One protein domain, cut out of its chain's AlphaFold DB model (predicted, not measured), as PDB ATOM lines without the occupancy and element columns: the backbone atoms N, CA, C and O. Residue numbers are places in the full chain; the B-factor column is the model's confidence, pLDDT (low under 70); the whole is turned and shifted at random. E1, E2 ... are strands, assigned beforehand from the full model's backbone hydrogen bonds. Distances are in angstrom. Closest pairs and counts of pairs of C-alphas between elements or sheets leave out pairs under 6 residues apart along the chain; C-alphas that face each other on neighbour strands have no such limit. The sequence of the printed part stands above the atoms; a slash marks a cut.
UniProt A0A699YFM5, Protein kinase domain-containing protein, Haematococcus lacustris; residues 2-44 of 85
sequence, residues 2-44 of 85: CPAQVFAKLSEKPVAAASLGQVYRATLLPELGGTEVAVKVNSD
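What this domain is: This is residues 2 to 44 of the 85 residues of the protein "Protein kinase domain-containing protein" of Haematococcus lacustris (UniProt A0A699YFM5). A long, twisted two-stranded ribbon, the hairpin of E3 and E4, forms the body, and two short strands, E1 and E2, line the other side of E3, one near each of its ends. Together they make one small branched sheet with E3 in the middle and no named helix. The printed part has 43 residues and four named strands, along the chain E1, then E2, then E3, then E4; E3 is the antiparallel neighbour of E1, of E2 and of E4, and the class is all strand. It is only just compact, close to loose, with a radius of gyration of the C-alphas of 10.8 A, and elongated, spanning 32 by 19 by 15 A.

Where its parts are: E1 is residues 7 to 10, 6.7 A long, beginning at C-alpha 7 (179.923, 181.747, 198.193). E2 is residues 16 to 18, 6.5 A. E3, residues 21 to 28, measures 20.6 A and bends by 54 degrees at residue 25. E4, residues 36 to 42, measures 19.5 A and ends at C-alpha 42 (178.008, 174.924, 214.500).

How they stand to each other: E1 is beside residues 25 to 28 of E3, antiparallel at 140 degrees, with N 8 and O 27 2.8 A apart, within hydrogen-bond range. E2 and E3 form a hairpin at 128 degrees; N 18 and O 21 are within range at 2.8 A. E1 and E2 are apart, on one side of E3. E4 is on the other side, in a hairpin with E3 at 149 degrees, with N 24 and O 39 within range at 2.8 A. E2, E3 and E4 make a meander, each strand the antiparallel neighbour of the one before.

The domain as a whole: The C-alphas farthest apart, those of Ser 19 and Glu 31, are 32.2 A apart. The printed part has no cut and no long link. Mean pLDDT of the printed part is 84.2; residues 2 to 4, 18 and 43 are under 70.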
ATOM      1  N   CYS A   2     172.261 175.076 197.027       56.81
ATOM      2  CA  CYS A   2     173.636 174.571 197.121       56.81
ATOM      3  C   CYS A   2     174.572 175.706 197.590       56.81
ATOM      4  O   CYS A   2     174.450 176.812 197.070       56.81
ATOM      5  N   PRO A   3     175.526 175.475 198.516       63.16
ATOM      6  CA  PRO A   3     176.424 176.529 199.021       63.16
ATOM      7  C   PRO A   3     177.240 177.237 197.927       63.16
ATOM      8  O   PRO A   3     177.551 178.421 198.048       63.16
ATOM      9  N   ALA A   4     177.527 176.528 196.830       67.94
ATOM     10  CA  ALA A   4     178.185 177.069 195.641       67.94
ATOM     11  C   ALA A   4     177.385 178.188 194.942       67.94
ATOM     12  O   ALA A   4     177.951 178.949 194.171       67.94
ATOM     13  N   GLN A   5     176.082 178.309 195.218       77.12
ATOM     14  CA  GLN A   5     175.227 179.385 194.706       77.12
ATOM     15  C   GLN A   5     175.263 180.645 195.582       77.12
ATOM     16  O   GLN A   5     174.516 181.581 195.320       77.12
ATOM     17  N   VAL A   6     176.075 180.665 196.646       80.88
ATOM     18  CA  VAL A   6     176.125 181.771 197.616       80.88
ATOM     19  C   VAL A   6     177.550 182.285 197.817       80.88
ATOM     20  O   VAL A   6     177.764 183.497 197.871       80.88
ATOM     21  N   PHE A   7     178.535 181.387 197.902       85.50
ATOM     22  CA  PHE A   7     179.923 181.747 198.193       85.50
ATOM     23  C   PHE A   7     180.817 181.605 196.956       85.50
ATOM     24  O   PHE A   7     180.923 180.521 196.388       85.50
ATOM     25  N   ALA A   8     181.519 182.679 196.588       85.56
ATOM     26  CA  ALA A   8     182.590 182.653 195.591       85.56
ATOM     27  C   ALA A   8     183.851 181.966 196.135       85.56
ATOM     28  O   ALA A   8     184.590 181.311 195.401       85.56
ATOM     29  N   LYS A   9     184.109 182.132 197.435       86.31
ATOM     30  CA  LYS A   9     185.263 181.554 198.124       86.31
ATOM     31  C   LYS A   9     184.901 181.236 199.565       86.31
ATOM     32  O   LYS A   9     184.200 182.012 200.204       86.31
ATOM     33  N   LEU A  10     185.425 180.133 200.087       89.06
ATOM     34  CA  LEU A  10     185.349 179.759 201.498       89.06
ATOM     35  C   LEU A  10     186.739 179.294 201.944       89.06
ATOM     36  O   LEU A  10     187.426 178.600 201.196       89.06
ATOM     37  N   SER A  11     187.190 179.711 203.126       88.38
ATOM     38  CA  SER A  11     188.487 179.291 203.657       88.38
ATOM     39  C   SER A  11     188.472 177.809 204.037       88.38
ATOM     40  O   SER A  11     187.526 177.334 204.648       88.38
ATOM     41  N   GLU A  12     189.544 177.078 203.728       86.62
ATOM     42  CA  GLU A  12     189.667 175.662 204.121       86.62
ATOM     43  C   GLU A  12     189.882 175.496 205.630       86.62
ATOM     44  O   GLU A  12     189.451 174.519 206.237       86.62
ATOM     45  N   LYS A  13     190.560 176.472 206.244       87.56
ATOM     46  CA  LYS A  13     190.839 176.496 207.679       87.56
ATOM     47  C   LYS A  13     189.927 177.506 208.378       87.56
ATOM     48  O   LYS A  13     189.670 178.576 207.808       87.56
ATOM     49  N   PRO A  14     189.466 177.200 209.601       88.12
ATOM     50  CA  PRO A  14     188.728 178.156 210.406       88.12
ATOM     51  C   PRO A  14     189.642 179.313 210.818       88.12
ATOM     52  O   PRO A  14     190.830 179.128 211.087       88.12
ATOM     53  N   VAL A  15     189.073 180.514 210.860       90.44
ATOM     54  CA  VAL A  15     189.753 181.734 211.314       90.44
ATOM     55  C   VAL A  15     189.576 181.965 212.815       90.44
ATOM     56  O   VAL A  15     190.384 182.665 213.416       90.44
ATOM     57  N   ALA A  16     188.548 181.365 213.427       84.81
ATOM     58  CA  ALA A  16     188.329 181.380 214.872       84.81
ATOM     59  C   ALA A  16     187.513 180.160 215.341       84.81
ATOM     60  O   ALA A  16     186.727 179.596 214.577       84.81
ATOM     61  N   ALA A  17     187.661 179.790 216.615       82.69
ATOM     62  CA  ALA A  17     186.757 178.881 217.321       82.69
ATOM     63  C   ALA A  17     185.778 179.701 218.176       82.69
ATOM     64  O   ALA A  17     186.177 180.677 218.809       82.69
ATOM     65  N   ALA A  18     184.501 179.326 218.195       69.00
ATOM     66  CA  ALA A  18     183.455 180.050 218.909       69.00
ATOM     67  C   ALA A  18     182.521 179.065 219.618       69.00
ATOM     68  O   ALA A  18     181.638 178.516 218.974       69.00
ATOM     69  N   SER A  19     182.692 178.883 220.934       76.62
ATOM     70  CA  SER A  19     181.861 178.061 221.840       76.62
ATOM     71  C   SER A  19     181.430 176.691 221.281       76.62
ATOM     72  O   SER A  19     182.066 175.691 221.587       76.62
ATOM     73  N   LEU A  20     180.379 176.649 220.459       73.00
ATOM     74  CA  LEU A  20     179.769 175.448 219.877       73.00
ATOM     75  C   LEU A  20     180.121 175.230 218.395       73.00
ATOM     76  O   LEU A  20     179.515 174.398 217.725       73.00
ATOM     77  N   GLY A  21     181.056 175.999 217.842       81.56
ATOM     78  CA  GLY A  21     181.347 175.971 216.417       81.56
ATOM     79  C   GLY A  21     182.662 176.620 216.021       81.56
ATOM     80  O   GLY A  21     183.469 177.058 216.844       81.56
ATOM     81  N   GLN A  22     182.862 176.694 214.713       89.31
ATOM     82  CA  GLN A  22     184.023 177.294 214.074       89.31
ATOM     83  C   GLN A  22     183.575 178.398 213.119       89.31
ATOM     84  O   GLN A  22     182.500 178.333 212.523       89.31
ATOM     85  N   VAL A  23     184.398 179.429 212.981       89.38
ATOM     86  CA  VAL A  23     184.153 180.544 212.069       89.38
ATOM     87  C   VAL A  23     185.111 180.433 210.899       89.38
ATOM     88  O   VAL A  23     186.321 180.318 211.086       89.38
ATOM     89  N   TYR A  24     184.563 180.509 209.698       91.19
ATOM     90  CA  TYR A  24     185.285 180.511 208.437       91.19
ATOM     91  C   TYR A  24     185.144 181.867 207.763       91.19
ATOM     92  O   TYR A  24     184.171 182.592 207.976       91.19
ATOM     93  N   ARG A  25     186.120 182.208 206.930       91.88
ATOM     94  CA  ARG A  25     186.059 183.403 206.092       91.88
ATOM     95  C   ARG A  25     185.503 183.020 204.730       91.88
ATOM     96  O   ARG A  25     185.978 182.047 204.144       91.88
ATOM     97  N   ALA A  26     184.538 183.777 204.227       91.50
ATOM     98  CA  ALA A  26     183.972 183.561 202.905       91.50
ATOM     99  C   ALA A  26     183.834 184.871 202.136       91.50
ATOM    100  O   ALA A  26     183.604 185.922 202.726       91.50
ATOM    101  N   THR A  27     183.902 184.780 200.815       92.50
ATOM    102  CA  THR A  27     183.524 185.862 199.908       92.50
ATOM    103  C   THR A  27     182.189 185.492 199.282       92.50
ATOM    104  O   THR A  27     182.043 184.381 198.759       92.50
ATOM    105  N   LEU A  28     181.213 186.395 199.328       90.88
ATOM    106  CA  LEU A  28     179.952 186.205 198.616       90.88
ATOM    107  C   LEU A  28     180.171 186.247 197.102       90.88
ATOM    108  O   LEU A  28     181.155 186.802 196.612       90.88
ATOM    109  N   LEU A  29     179.246 185.654 196.354       90.75
ATOM    110  CA  LEU A  29     179.216 185.819 194.905       90.75
ATOM    111  C   LEU A  29     179.073 187.308 194.508       90.75
ATOM    112  O   LEU A  29     178.445 188.073 195.249       90.75
ATOM    113  N   PRO A  30     179.627 187.747 193.360       88.31
ATOM    114  CA  PRO A  30     179.507 189.131 192.895       88.31
ATOM    115  C   PRO A  30     178.054 189.603 192.769       88.31
ATOM    116  O   PRO A  30     177.743 190.737 193.125       88.31
ATOM    117  N   GLU A  31     177.148 188.718 192.345       91.31
ATOM    118  CA  GLU A  31     175.709 188.985 192.214       91.31
ATOM    119  C   GLU A  31     175.036 189.228 193.576       91.31
ATOM    120  O   GLU A  31     173.962 189.820 193.648       91.31
ATOM    121  N   LEU A  32     175.688 188.795 194.660       85.69
ATOM    122  CA  LEU A  32     175.285 188.992 196.054       85.69
ATOM    123  C   LEU A  32     176.123 190.079 196.758       85.69
ATOM    124  O   LEU A  32     176.036 190.232 197.975       85.69
ATOM    125  N   GLY A  33     176.931 190.835 196.008       87.81
ATOM    126  CA  GLY A  33     177.704 191.982 196.494       87.81
ATOM    127  C   GLY A  33     179.206 191.742 196.660       87.81
ATOM    128  O   GLY A  33     179.929 192.700 196.921       87.81
ATOM    129  N   GLY A  34     179.701 190.509 196.498       89.44
ATOM    130  CA  GLY A  34     181.144 190.218 196.475       89.44
ATOM    131  C   GLY A  34     181.905 190.518 197.774       89.44
ATOM    132  O   GLY A  34     183.133 190.594 197.764       89.44
ATOM    133  N   THR A  35     181.203 190.740 198.885       92.06
ATOM    134  CA  THR A  35     181.805 191.164 200.151       92.06
ATOM    135  C   THR A  35     182.357 189.988 200.951       92.06
ATOM    136  O   THR A  35     181.899 188.847 200.847       92.06
ATOM    137  N   GLU A  36     183.358 190.285 201.778       92.12
ATOM    138  CA  GLU A  36     183.897 189.347 202.759       92.12
ATOM    139  C   GLU A  36     182.948 189.224 203.954       92.12
ATOM    140  O   GLU A  36     182.537 190.221 204.553       92.12
ATOM    141  N   VAL A  37     182.628 187.987 204.321       92.44
ATOM    142  CA  VAL A  37     181.729 187.636 205.418       92.44
ATOM    143  C   VAL A  37     182.345 186.560 206.310       92.44
ATOM    144  O   VAL A  37     183.157 185.734 205.881       92.44
ATOM    145  N   ALA A  38     181.935 186.554 207.576       90.69
ATOM    146  CA  ALA A  38     182.270 185.505 208.528       90.69
ATOM    147  C   ALA A  38     181.131 184.477 208.585       90.69
ATOM    148  O   ALA A  38     179.991 184.818 208.900       90.69
ATOM    149  N   VAL A  39     181.438 183.214 208.303       87.06
ATOM    150  CA  VAL A  39     180.472 182.111 208.308       87.06
ATOM    151  C   VAL A  39     180.703 181.261 209.548       87.06
ATOM    152  O   VAL A  39     181.748 180.628 209.685       87.06
ATOM    153  N   LYS A  40     179.730 181.236 210.463       87.44
ATOM    154  CA  LYS A  40     179.773 180.363 211.642       87.44
ATOM    155  C   LYS A  40     179.145 179.009 211.317       87.44
ATOM    156  O   LYS A  40     177.966 178.942 210.979       87.44
ATOM    157  N   VAL A  41     179.919 177.944 211.478       84.88
ATOM    158  CA  VAL A  41     179.476 176.554 211.369       84.88
ATOM    159  C   VAL A  41     179.383 175.984 212.779       84.88
ATOM    160  O   VAL A  41     180.389 175.920 213.483       84.88
ATOM    161  N   ASN A  42     178.184 175.601 213.215       81.31
ATOM    162  CA  ASN A  42     178.008 174.924 214.500       81.31
ATOM    163  C   ASN A  42     178.378 173.442 214.350       81.31
ATOM    164  O   ASN A  42     177.888 172.770 213.444       81.31
ATOM    165  N   SER A  43     179.216 172.937 215.249       69.44
ATOM    166  CA  SER A  43     179.499 171.510 215.410       69.44
ATOM    167  C   SER A  43     178.386 170.886 216.250       69.44
ATOM    168  O   SER A  43     178.156 171.339 217.364       69.44
ATOM    169  N   ASP A  44     177.674 169.922 215.661       73.88
ATOM    170  CA  ASP A  44     176.584 169.098 216.218       73.88
ATOM    171  C   ASP A  44     175.905 169.610 217.506       73.88
ATOM    172  O   ASP A  44     175.907 168.976 218.563       73.88
TER     173      ASP A  44